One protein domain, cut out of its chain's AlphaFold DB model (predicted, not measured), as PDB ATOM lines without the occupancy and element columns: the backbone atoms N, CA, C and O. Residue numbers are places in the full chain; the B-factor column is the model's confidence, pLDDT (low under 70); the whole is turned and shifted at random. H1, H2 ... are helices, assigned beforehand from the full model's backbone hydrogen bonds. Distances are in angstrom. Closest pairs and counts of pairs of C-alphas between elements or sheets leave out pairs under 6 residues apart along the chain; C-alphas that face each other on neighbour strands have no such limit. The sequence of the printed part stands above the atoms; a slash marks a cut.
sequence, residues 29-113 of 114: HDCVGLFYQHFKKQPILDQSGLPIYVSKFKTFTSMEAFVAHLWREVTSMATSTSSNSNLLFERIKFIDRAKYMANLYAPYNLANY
ATOM      1  N   HIS A  29       5.768  16.630  -7.539       83.44
ATOM      2  CA  HIS A  29       6.185  17.375  -8.727       83.44
ATOM      3  C   HIS A  29       7.615  17.019  -9.165       83.44
ATOM      4  O   HIS A  29       7.869  16.787 -10.349       83.44
ATOM      5  N   ASP A  30       8.537  16.904  -8.214       85.62
ATOM      6  CA  ASP A  30       9.933  16.595  -8.512       85.62
ATOM      7  C   ASP A  30      10.090  15.119  -8.885       85.62
ATOM      8  O   ASP A  30      10.779  14.788  -9.851       85.62
ATOM      9  N   CYS A  31       9.360  14.235  -8.199       87.19
ATOM     10  CA  CYS A  31       9.320  12.805  -8.503       87.19
ATOM     11  C   CYS A  31       8.847  12.534  -9.942       87.19
ATOM     12  O   CYS A  31       9.531  11.865 -10.721       87.19
ATOM     13  N   VAL A  32       7.717  13.123 -10.348       88.88
ATOM     14  CA  VAL A  32       7.215  12.989 -11.726       88.88
ATOM     15  C   VAL A  32       8.132  13.668 -12.745       88.88
ATOM     16  O   VAL A  32       8.249  13.194 -13.879       88.88
ATOM     17  N   GLY A  33       8.832  14.733 -12.346       90.62
ATOM     18  CA  GLY A  33       9.875  15.372 -13.146       90.62
ATOM     19  C   GLY A  33      11.046  14.431 -13.441       90.62
ATOM     20  O   GLY A  33      11.478  14.341 -14.596       90.62
ATOM     21  N   LEU A  34      11.517  13.685 -12.438       89.81
ATOM     22  CA  LEU A  34      12.572  12.678 -12.597       89.81
ATOM     23  C   LEU A  34      12.138  11.554 -13.544       89.81
ATOM     24  O   LEU A  34      12.900  11.192 -14.446       89.81
ATOM     25  N   PHE A  35      10.904  11.052 -13.412       89.06
ATOM     26  CA  PHE A  35      10.372  10.043 -14.336       89.06
ATOM     27  C   PHE A  35      10.328  10.556 -15.777       89.06
ATOM     28  O   PHE A  35      10.794   9.872 -16.691       89.06
ATOM     29  N   TYR A  36       9.835  11.781 -15.987       93.69
ATOM     30  CA  TYR A  36       9.808  12.394 -17.314       93.69
ATOM     31  C   TYR A  36      11.213  12.494 -17.926       93.69
ATOM     32  O   TYR A  36      11.413  12.110 -19.077       93.69
ATOM     33  N   GLN A  37      12.201  12.977 -17.167       93.50
ATOM     34  CA  GLN A  37      13.578  13.103 -17.657       93.50
ATOM     35  C   GLN A  37      14.195  11.744 -18.005       93.50
ATOM     36  O   GLN A  37      14.850  11.619 -19.044       93.50
ATOM     37  N   HIS A  38      13.958  10.730 -17.168       91.56
ATOM     38  CA  HIS A  38      14.460   9.377 -17.387       91.56
ATOM     39  C   HIS A  38      13.931   8.789 -18.701       91.56
ATOM     40  O   HIS A  38      14.720   8.469 -19.593       91.56
ATOM     41  N   PHE A  39      12.608   8.731 -18.866       91.88
ATOM     42  CA  PHE A  39      11.990   8.122 -20.047       91.88
ATOM     43  C   PHE A  39      12.105   8.980 -21.307       91.88
ATOM     44  O   PHE A  39      12.063   8.455 -22.414       91.88
ATOM     45  N   LYS A  40      12.324  10.293 -21.177       93.81
ATOM     46  CA  LYS A  40      12.696  11.129 -22.323       93.81
ATOM     47  C   LYS A  40      14.090  10.783 -22.855       93.81
ATOM     48  O   LYS A  40      14.292  10.794 -24.065       93.81
ATOM     49  N   LYS A  41      15.058  10.518 -21.969       92.44
ATOM     50  CA  LYS A  41      16.440  10.178 -22.351       92.44
ATOM     51  C   LYS A  41      16.564   8.728 -22.817       92.44
ATOM     52  O   LYS A  41      17.341   8.446 -23.725       92.44
ATOM     53  N   GLN A  42      15.841   7.820 -22.171       91.50
ATOM     54  CA  GLN A  42      15.846   6.387 -22.457       91.50
ATOM     55  C   GLN A  42      14.397   5.900 -22.597       91.50
ATOM     56  O   GLN A  42      13.834   5.373 -21.635       91.50
ATOM     57  N   PRO A  43      13.764   6.125 -23.763       93.44
ATOM     58  CA  PRO A  43      12.386   5.710 -23.977       93.44
ATOM     59  C   PRO A  43      12.267   4.187 -23.971       93.44
ATOM     60  O   PRO A  43      13.151   3.469 -24.444       93.44
ATOM     61  N   ILE A  44      11.141   3.700 -23.456       91.19
ATOM     62  CA  ILE A  44      10.756   2.297 -23.600       91.19
ATOM     63  C   ILE A  44      10.294   2.089 -25.043       91.19
ATOM     64  O   ILE A  44       9.595   2.938 -25.592       91.19
ATOM     65  N   LEU A  45      10.688   0.972 -25.649       93.75
ATOM     66  CA  LEU A  45      10.230   0.594 -26.981       93.75
ATOM     67  C   LEU A  45       8.936  -0.216 -26.879       93.75
ATOM     68  O   LEU A  45       8.804  -1.073 -26.002       93.75
ATOM     69  N   ASP A  46       7.991   0.053 -27.772       93.31
ATOM     70  CA  ASP A  46       6.795  -0.765 -27.930       93.31
ATOM     71  C   ASP A  46       7.109  -2.111 -28.618       93.31
ATOM     72  O   ASP A  46       8.255  -2.435 -28.943       93.31
ATOM     73  N   GLN A  47       6.074  -2.921 -28.851       94.25
ATOM     74  CA  GLN A  47       6.209  -4.221 -29.519       94.25
ATOM     75  C   GLN A  47       6.715  -4.111 -30.969       94.25
ATOM     76  O   GLN A  47       7.246  -5.082 -31.507       94.25
ATOM     77  N   SER A  48       6.562  -2.944 -31.593       95.44
ATOM     78  CA  SER A  48       7.027  -2.628 -32.944       95.44
ATOM     79  C   SER A  48       8.426  -1.995 -32.955       95.44
ATOM     80  O   SER A  48       8.945  -1.693 -34.028       95.44
ATOM     81  N   GLY A  49       9.055  -1.818 -31.789       93.25
ATOM     82  CA  GLY A  49      10.369  -1.195 -31.648       93.25
ATOM     83  C   GLY A  49      10.347   0.336 -31.674       93.25
ATOM     84  O   GLY A  49      11.415   0.946 -31.750       93.25
ATOM     85  N   LEU A  50       9.172   0.971 -31.616       95.25
ATOM     86  CA  LEU A  50       9.038   2.426 -31.615       95.25
ATOM     87  C   LEU A  50       9.130   2.992 -30.189       95.25
ATOM     88  O   LEU A  50       8.575   2.411 -29.256       95.25
ATOM     89  N   PRO A  51       9.810   4.136 -29.990       95.06
ATOM     90  CA  PRO A  51       9.919   4.760 -28.677       95.06
ATOM     91  C   PRO A  51       8.574   5.317 -28.195       95.06
ATOM     92  O   PRO A  51       7.933   6.122 -28.870       95.06
ATOM     93  N   ILE A  52       8.187   4.946 -26.975       93.62
ATOM     94  CA  ILE A  52       7.035   5.502 -26.265       93.62
ATOM     95  C   ILE A  52       7.460   6.819 -25.612       93.62
ATOM     96  O   ILE A  52       8.214   6.841 -24.636       93.62
ATOM     97  N   TYR A  53       6.958   7.934 -26.142       91.38
ATOM     98  CA  TYR A  53       7.244   9.260 -25.603       91.38
ATOM     99  C   TYR A  53       6.300   9.619 -24.458       91.38
ATOM    100  O   TYR A  53       5.089   9.743 -24.637       91.38
ATOM    101  N   VAL A  54       6.875   9.850 -23.280       90.19
ATOM    102  CA  VAL A  54       6.137  10.360 -22.121       90.19
ATOM    103  C   VAL A  54       5.944  11.874 -22.221       90.19
ATOM    104  O   VAL A  54       6.866  12.619 -22.562       90.19
ATOM    105  N   SER A  55       4.742  12.352 -21.903       90.06
ATOM    106  CA  SER A  55       4.461  13.781 -21.745       90.06
ATOM    107  C   SER A  55       4.825  14.252 -20.334       90.06
ATOM    108  O   SER A  55       4.946  13.458 -19.400       90.06
ATOM    109  N   LYS A  56       5.040  15.563 -20.165       90.38
ATOM    110  CA  LYS A  56       5.250  16.136 -18.830       90.38
ATOM    111  C   LYS A  56       3.973  15.995 -18.007       90.38
ATOM    112  O   LYS A  56       2.883  16.264 -18.513       90.38
ATOM    113  N   PHE A  57       4.131  15.637 -16.735       87.75
ATOM    114  CA  PHE A  57       3.025  15.643 -15.788       87.75
ATOM    115  C   PHE A  57       2.422  17.044 -15.688       87.75
ATOM    116  O   PHE A  57       3.143  18.045 -15.683       87.75
ATOM    117  N   LYS A  58       1.093  17.108 -15.622       88.12
ATOM    118  CA  LYS A  58       0.347  18.359 -15.585       88.12
ATOM    119  C   LYS A  58      -0.609  18.352 -14.408       88.12
ATOM    120  O   LYS A  58      -1.422  17.443 -14.271       88.12
ATOM    121  N   THR A  59      -0.515  19.393 -13.598       85.56
ATOM    122  CA  THR A  59      -1.461  19.682 -12.526       85.56
ATOM    123  C   THR A  59      -2.471  20.723 -12.991       85.56
ATOM    124  O   THR A  59      -2.228  21.497 -13.921       85.56
ATOM    125  N   PHE A  60      -3.627  20.724 -12.338       88.12
ATOM    126  CA  PHE A  60      -4.685  21.696 -12.561       88.12
ATOM    127  C   PHE A  60      -5.067  22.294 -11.217       88.12
ATOM    128  O   PHE A  60      -5.173  21.577 -10.225       88.12
ATOM    129  N   THR A  61      -5.252  23.608 -11.192       84.62
ATOM    130  CA  THR A  61      -5.602  24.350  -9.976       84.62
ATOM    131  C   THR A  61      -7.090  24.263  -9.643       84.62
ATOM    132  O   THR A  61      -7.474  24.577  -8.524       84.62
ATOM    133  N   SER A  62      -7.931  23.836 -10.591       89.56
ATOM    134  CA  SER A  62      -9.369  23.664 -10.385       89.56
ATOM    135  C   SER A  62      -9.957  22.571 -11.282       89.56
ATOM    136  O   SER A  62      -9.360  22.177 -12.295       89.56
ATOM    137  N   MET A  63     -11.151  22.092 -10.919       90.06
ATOM    138  CA  MET A  63     -11.902  21.116 -11.712       90.06
ATOM    139  C   MET A  63     -12.283  21.689 -13.082       90.06
ATOM    140  O   MET A  63     -12.226  20.994 -14.094       90.06
ATOM    141  N   GLU A  64     -12.620  22.974 -13.136       93.31
ATOM    142  CA  GLU A  64     -12.972  23.694 -14.360       93.31
ATOM    143  C   GLU A  64     -11.775  23.748 -15.310       93.31
ATOM    144  O   GLU A  64     -11.919  23.438 -16.493       93.31
ATOM    145  N   ALA A  65     -10.581  24.062 -14.794       93.25
ATOM    146  CA  ALA A  65      -9.354  24.080 -15.586       93.25
ATOM    147  C   ALA A  65      -9.010  22.689 -16.146       93.25
ATOM    148  O   ALA A  65      -8.589  22.569 -17.300       93.25
ATOM    149  N   PHE A  66      -9.224  21.634 -15.353       92.12
ATOM    150  CA  PHE A  66      -9.050  20.248 -15.790       92.12
ATOM    151  C   PHE A  66     -10.042  19.863 -16.896       92.12
ATOM    152  O   PHE A  66      -9.643  19.365 -17.949       92.12
ATOM    153  N   VAL A  67     -11.333  20.138 -16.706       92.88
ATOM    154  CA  VAL A  67     -12.377  19.796 -17.683       92.88
ATOM    155  C   VAL A  67     -12.216  20.598 -18.977       92.88
ATOM    156  O   VAL A  67     -12.297  20.021 -20.062       92.88
ATOM    157  N   ALA A  68     -11.919  21.898 -18.891       93.94
ATOM    158  CA  ALA A  68     -11.651  22.735 -20.062       93.94
ATOM    159  C   ALA A  68     -10.466  22.202 -20.880       93.94
ATOM    160  O   ALA A  68     -10.495  22.211 -22.112       93.94
ATOM    161  N   HIS A  69      -9.440  21.683 -20.202       92.88
ATOM    162  CA  HIS A  69      -8.319  21.031 -20.863       92.88
ATOM    163  C   HIS A  69      -8.738  19.778 -21.633       92.88
ATOM    164  O   HIS A  69      -8.362  19.634 -22.794       92.88
ATOM    165  N   LEU A  70      -9.517  18.887 -21.014       92.38
ATOM    166  CA  LEU A  70      -9.997  17.669 -21.672       92.38
ATOM    167  C   LEU A  70     -10.818  17.986 -22.926       92.38
ATOM    168  O   LEU A  70     -10.596  17.382 -23.975       92.38
ATOM    169  N   TRP A  71     -11.721  18.967 -22.837       91.69
ATOM    170  CA  TRP A  71     -12.508  19.409 -23.989       91.69
ATOM    171  C   TRP A  71     -11.638  19.972 -25.102       91.69
ATOM    172  O   TRP A  71     -11.835  19.625 -26.264       91.69
ATOM    173  N   ARG A  72     -10.640  20.791 -24.760       91.00
ATOM    174  CA  ARG A  72      -9.709  21.340 -25.746       91.00
ATOM    175  C   ARG A  72      -8.961  20.241 -26.502       91.00
ATOM    176  O   ARG A  72      -8.880  20.327 -27.720       91.00
ATOM    177  N   GLU A  73      -8.464  19.219 -25.802       86.69
ATOM    178  CA  GLU A  73      -7.762  18.080 -26.417       86.69
ATOM    179  C   GLU A  73      -8.681  17.252 -27.330       86.69
ATOM    180  O   GLU A  73      -8.269  16.789 -28.395       86.69
ATOM    181  N   VAL A  74      -9.948  17.071 -26.943       85.69
ATOM    182  CA  VAL A  74     -10.936  16.387 -27.790       85.69
ATOM    183  C   VAL A  74     -11.228  17.195 -29.054       85.69
ATOM    184  O   VAL A  74     -11.221  16.624 -30.147       85.69
ATOM    185  N   THR A  75     -11.419  18.508 -28.928       82.75
ATOM    186  CA  THR A  75     -11.710  19.394 -30.062       82.75
ATOM    187  C   THR A  75     -10.520  19.522 -31.015       82.75
ATOM    188  O   THR A  75     -10.711  19.420 -32.225       82.75
ATOM    189  N   SER A  76      -9.291  19.675 -30.506       80.19
ATOM    190  CA  SER A  76      -8.089  19.777 -31.350       80.19
ATOM    191  C   SER A  76      -7.802  18.498 -32.138       80.19
ATOM    192  O   SER A  76      -7.233  18.552 -33.223       80.19
ATOM    193  N   MET A  77      -8.207  17.339 -31.616       66.44
ATOM    194  CA  MET A  77      -8.058  16.059 -32.313       66.44
ATOM    195  C   MET A  77      -9.151  15.843 -33.373       66.44
ATOM    196  O   MET A  77      -8.895  15.258 -34.428       66.44
ATOM    197  N   ALA A  78     -10.370  16.323 -33.105       64.00
ATOM    198  CA  ALA A  78     -11.508  16.209 -34.017       64.00
ATOM    199  C   ALA A  78     -11.315  17.025 -35.308       64.00
ATOM    200  O   ALA A  78     -11.785  16.615 -36.363       64.00
ATOM    201  N   THR A  79     -10.563  18.130 -35.263       59.59
ATOM    202  CA  THR A  79     -10.209  18.902 -36.468       59.59
ATOM    203  C   THR A  79      -9.222  18.181 -37.393       59.59
ATOM    204  O   THR A  79      -9.080  18.572 -38.547       59.59
ATOM    205  N   SER A  80      -8.541  17.133 -36.912       59.88
ATOM    206  CA  SER A  80      -7.500  16.408 -37.657       59.88
ATOM    207  C   SER A  80      -7.939  15.038 -38.185       59.88
ATOM    208  O   SER A  80      -7.221  14.440 -38.981       59.88
ATOM    209  N   THR A  81      -9.100  14.521 -37.770       56.41
ATOM    210  CA  THR A  81      -9.615  13.212 -38.207       56.41
ATOM    211  C   THR A  81     -11.063  13.342 -38.668       56.41
ATOM    212  O   THR A  81     -11.902  13.840 -37.928       56.41
ATOM    213  N   SER A  82     -11.351  12.905 -39.898       55.78
ATOM    214  CA  SER A  82     -12.689  12.928 -40.506       55.78
ATOM    215  C   SER A  82     -13.767  12.440 -39.533       55.78
ATOM    216  O   SER A  82     -13.606  11.382 -38.922       55.78
ATOM    217  N   SER A  83     -14.850  13.211 -39.416       63.06
ATOM    218  CA  SER A  83     -15.952  13.107 -38.452       63.06
ATOM    219  C   SER A  83     -16.568  11.705 -38.308       63.06
ATOM    220  O   SER A  83     -17.640  11.424 -38.834       63.06
ATOM    221  N   ASN A  84     -15.923  10.824 -37.544       69.75
ATOM    222  CA  ASN A  84     -16.503   9.560 -37.094       69.75
ATOM    223  C   ASN A  84     -17.298   9.822 -35.808       69.75
ATOM    224  O   ASN A  84     -16.721   9.952 -34.726       69.75
ATOM    225  N   SER A  85     -18.625   9.889 -35.920       73.12
ATOM    226  CA  SER A  85     -19.554  10.162 -34.808       73.12
ATOM    227  C   SER A  85     -19.365   9.217 -33.611       73.12
ATOM    228  O   SER A  85     -19.422   9.654 -32.464       73.12
ATOM    229  N   ASN A  86     -19.039   7.946 -33.867       80.69
ATOM    230  CA  ASN A  86     -18.760   6.948 -32.828       80.69
ATOM    231  C   ASN A  86     -17.505   7.289 -32.001       80.69
ATOM    232  O   ASN A  86     -17.495   7.108 -30.786       80.69
ATOM    233  N   LEU A  87     -16.456   7.836 -32.628       81.75
ATOM    234  CA  LEU A  87     -15.242   8.254 -31.918       81.75
ATOM    235  C   LEU A  87     -15.492   9.491 -31.052       81.75
ATOM    236  O   LEU A  87     -14.922   9.605 -29.968       81.75
ATOM    237  N   LEU A  88     -16.338  10.416 -31.513       82.69
ATOM    238  CA  LEU A  88     -16.753  11.571 -30.715       82.69
ATOM    239  C   LEU A  88     -17.508  11.112 -29.460       82.69
ATOM    240  O   LEU A  88     -17.210  11.577 -28.362       82.69
ATOM    241  N   PHE A  89     -18.438  10.168 -29.615       85.81
ATOM    242  CA  PHE A  89     -19.215   9.620 -28.504       85.81
ATOM    243  C   PHE A  89     -18.325   8.964 -27.435       85.81
ATOM    244  O   PHE A  89     -18.445   9.285 -26.251       85.81
ATOM    245  N   GLU A  90     -17.370   8.122 -27.840       87.88
ATOM    246  CA  GLU A  90     -16.418   7.502 -26.904       87.88
ATOM    247  C   GLU A  90     -15.542   8.538 -26.181       87.88
ATOM    248  O   GLU A  90     -15.254   8.397 -24.989       87.88
ATOM    249  N   ARG A  91     -15.157   9.628 -26.859       87.12
ATOM    250  CA  ARG A  91     -14.398  10.728 -26.238       87.12
ATOM    251  C   ARG A  91     -15.218  11.477 -25.191       87.12
ATOM    252  O   ARG A  91     -14.693  11.757 -24.118       87.12
ATOM    253  N   ILE A  92     -16.487  11.768 -25.469       89.12
ATOM    254  CA  ILE A  92     -17.386  12.417 -24.501       89.12
ATOM    255  C   ILE A  92     -17.549  11.525 -23.264       89.12
ATOM    256  O   ILE A  92     -17.336  11.978 -22.141       89.12
ATOM    257  N   LYS A  93     -17.792  10.225 -23.467       92.44
ATOM    258  CA  LYS A  93     -17.886   9.241 -22.379       92.44
ATOM    259  C   LYS A  93     -16.601   9.161 -21.547       92.44
ATOM    260  O   LYS A  93     -16.656   9.015 -20.324       92.44
ATOM    261  N   PHE A  94     -15.438   9.271 -22.189       91.88
ATOM    262  CA  PHE A  94     -14.158   9.363 -21.489       91.88
ATOM    263  C   PHE A  94     -14.065  10.629 -20.626       91.88
ATOM    264  O   PHE A  94     -13.652  10.525 -19.472       91.88
ATOM    265  N   ILE A  95     -14.473  11.796 -21.143       92.81
ATOM    266  CA  ILE A  95     -14.488  13.052 -20.375       92.81
ATOM    267  C   ILE A  95     -15.371  12.909 -19.133       92.81
ATOM    268  O   ILE A  95     -14.929  13.255 -18.037       92.81
ATOM    269  N   ASP A  96     -16.574  12.356 -19.278       94.06
ATOM    270  CA  ASP A  96     -17.492  12.163 -18.151       94.06
ATOM    271  C   ASP A  96     -16.892  11.242 -17.086       94.06
ATOM    272  O   ASP A  96     -16.927  11.551 -15.889       94.06
ATOM    273  N   ARG A  97     -16.250  10.145 -17.507       95.00
ATOM    274  CA  ARG A  97     -15.558   9.237 -16.586       95.00
ATOM    275  C   ARG A  97     -14.368   9.911 -15.904       95.00
ATOM    276  O   ARG A  97     -14.181   9.726 -14.702       95.00
ATOM    277  N   ALA A  98     -13.576  10.687 -16.640       93.69
ATOM    278  CA  ALA A  98     -12.444  11.428 -16.092       93.69
ATOM    279  C   ALA A  98     -12.909  12.470 -15.065       93.69
ATOM    280  O   ALA A  98     -12.331  12.566 -13.983       93.69
ATOM    281  N   LYS A  99     -14.001  13.188 -15.357       94.50
ATOM    282  CA  LYS A  99     -14.635  14.134 -14.433       94.50
ATOM    283  C   LYS A  99     -15.159  13.431 -13.183       94.50
ATOM    284  O   LYS A  99     -14.925  13.914 -12.077       94.50
ATOM    285  N   TYR A 100     -15.839  12.294 -13.329       94.88
ATOM    286  CA  TYR A 100     -16.317  11.507 -12.191       94.88
ATOM    287  C   TYR A 100     -15.159  11.063 -11.288       94.88
ATOM    288  O   TYR A 100     -15.201  11.289 -10.081       94.88
ATOM    289  N   MET A 101     -14.092  10.511 -11.874       94.12
ATOM    290  CA  MET A 101     -12.910  10.083 -11.120       94.12
ATOM    291  C   MET A 101     -12.232  11.261 -10.418       94.12
ATOM    292  O   MET A 101     -11.924  11.168  -9.234       94.12
ATOM    293  N   ALA A 102     -12.056  12.393 -11.100       91.50
ATOM    294  CA  ALA A 102     -11.464  13.581 -10.493       91.50
ATOM    295  C   ALA A 102     -12.279  14.092  -9.291       91.50
ATOM    296  O   ALA A 102     -11.692  14.514  -8.300       91.50
ATOM    297  N   ASN A 103     -13.614  14.006  -9.341       92.19
ATOM    298  CA  ASN A 103     -14.472  14.356  -8.203       92.19
ATOM    299  C   ASN A 103     -14.360  13.339  -7.064       92.19
ATOM    300  O   ASN A 103     -14.218  13.733  -5.910       92.19
ATOM    301  N   LEU A 104     -14.379  12.042  -7.384       93.62
ATOM    302  CA  LEU A 104     -14.248  10.971  -6.396       93.62
ATOM    303  C   LEU A 104     -12.941  11.088  -5.596       93.62
ATOM    304  O   LEU A 104     -12.932  10.868  -4.387       93.62
ATOM    305  N   TYR A 105     -11.851  11.474  -6.265       90.00
ATOM    306  CA  TYR A 105     -10.537  11.637  -5.645       90.00
ATOM    307  C   TYR A 105     -10.231  13.062  -5.171       90.00
ATOM    308  O   TYR A 105      -9.160  13.282  -4.610       90.00
ATOM    309  N   ALA A 106     -11.147  14.022  -5.328       87.50
ATOM    310  CA  ALA A 106     -10.926  15.406  -4.901       87.50
ATOM    311  C   ALA A 106     -10.526  15.546  -3.413       87.50
ATOM    312  O   ALA A 106      -9.607  16.319  -3.132       87.50
ATOM    313  N   PRO A 107     -11.103  14.781  -2.458       86.31
ATOM    314  CA  PRO A 107     -10.671  14.826  -1.054       86.31
ATOM    315  C   PRO A 107      -9.227  14.348  -0.836       86.31
ATOM    316  O   PRO A 107      -8.556  14.768   0.104       86.31
ATOM    317  N   TYR A 108      -8.736  13.491  -1.729       83.12
ATOM    318  CA  TYR A 108      -7.383  12.933  -1.710       83.12
ATOM    319  C   TYR A 108      -6.429  13.690  -2.639       83.12
ATOM    320  O   TYR A 108      -5.359  13.182  -2.979       83.12
ATOM    321  N   ASN A 109      -6.815  14.886  -3.096       77.56
ATOM    322  CA  ASN A 109      -5.969  15.673  -3.973       77.56
ATOM    323  C   ASN A 109      -4.669  16.026  -3.248       77.56
ATOM    324  O   ASN A 109      -4.673  16.524  -2.125       77.56
ATOM    325  N   LEU A 110      -3.550  15.787  -3.924       67.38
ATOM    326  CA  LEU A 110      -2.208  15.965  -3.382       67.38
ATOM    327  C   LEU A 110      -1.943  17.433  -3.018       67.38
ATOM    328  O   LEU A 110      -1.167  17.688  -2.111       67.38
ATOM    329  N   ALA A 111      -2.652  18.382  -3.638       63.66
ATOM    330  CA  ALA A 111      -2.617  19.798  -3.264       63.66
ATOM    331  C   ALA A 111      -3.133  20.099  -1.840       63.66
ATOM    332  O   ALA A 111      -2.874  21.181  -1.336       63.66
ATOM    333  N   ASN A 112      -3.860  19.177  -1.197       58.88
ATOM    334  CA  ASN A 112      -4.373  19.365   0.166       58.88
ATOM    335  C   ASN A 112      -3.386  18.903   1.257       58.88
ATOM    336  O   ASN A 112      -3.679  19.067   2.438       58.88
ATOM    337  N   TYR A 113      -2.265  18.273   0.883       56.69
ATOM    338  CA  TYR A 113      -1.336  17.607   1.809       56.69
ATOM    339  C   TYR A 113       0.095  18.178   1.764       56.69
ATOM    340  O   TYR A 113       0.999  17.586   2.355       56.69
TER     341      TYR A 113
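AT A GLANCE: This is residues 29 to 113 of the 114 residues of the protein "Fatty acyl-CoA reductase 2-like protein" of Corchorus capsularis (UniProt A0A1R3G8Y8). Two long helices, H2 and H3, lie side by side as a helical hairpin, and a third, H1, sits by itself across an open gap from them. The long stretch of residues 42 to 62 joins the two parts: it turns back on itself through a short antiparallel pairing and then crosses to the start of H2. The 85 printed residues hold three named helices, in the order H1, H2, H3, and no named strand; the class is all helix. The whole is loose, with a radius of gyration of the C-alphas of 16.1 A, and its outline is flat, with spans of 41 by 38 by 19 A.

IN THESE COORDINATES: Begin at C-alpha 29, at (6.185, 17.375, -8.727); here H1 starts, and it runs over residues 29 to 41, 18.5 A from first to last C-alpha. Next comes the stretch without a named element, residues 42 to 62, in which residues 44 to 45 pair with residues 51 to 52, antiparallel. Find C-alpha 63 at (-11.902, 21.116, -11.712); from there H2 runs over residues 63 to 78, a length of 22.8 A. H3, the longest helix, takes residues 85 to 104 and measures 28.9 A; look for its last C-alpha, that of Leu 104, at (-14.248, 10.971, -6.396).

HOW THE PARTS SIT: Start with H1 and compare it with the two later helices: it touches no helix. H1 and H2 are apart, and so are H1 and H3. Then look at H2 and H3, which touch, with 8 pairs of C-alphas within 8 A. Their closest C-alphas are those of Leu 70 and Ile 95, 6.6 A apart. Their lines stand at a shallow tilt of 16 degrees and they run opposite ways, with 10.7 A from centre to centre; they form a helical hairpin. On the backbone, in H1, H2 and H3 every O i to N i+4 pair is within hydrogen-bond range.

THE WHOLE: The two C-alphas farthest apart are those of Ser 82 and Tyr 113, at 44.1 A, while the first and last printed C-alphas, of His 29 and Tyr 113, are 12.9 A apart. The printed part has no cut. The link from H1 to H2, with 21 residues, is long; the link from H2 to H3, with 6 residues, is short. Residues 79 to 86, of which 85 to 86 belong to H3, stand free. In the B-factor column the mean pLDDT of the printed part is 85.9, and you will find values under 70 at residues 77 to 84 and 110 to 113 of this model.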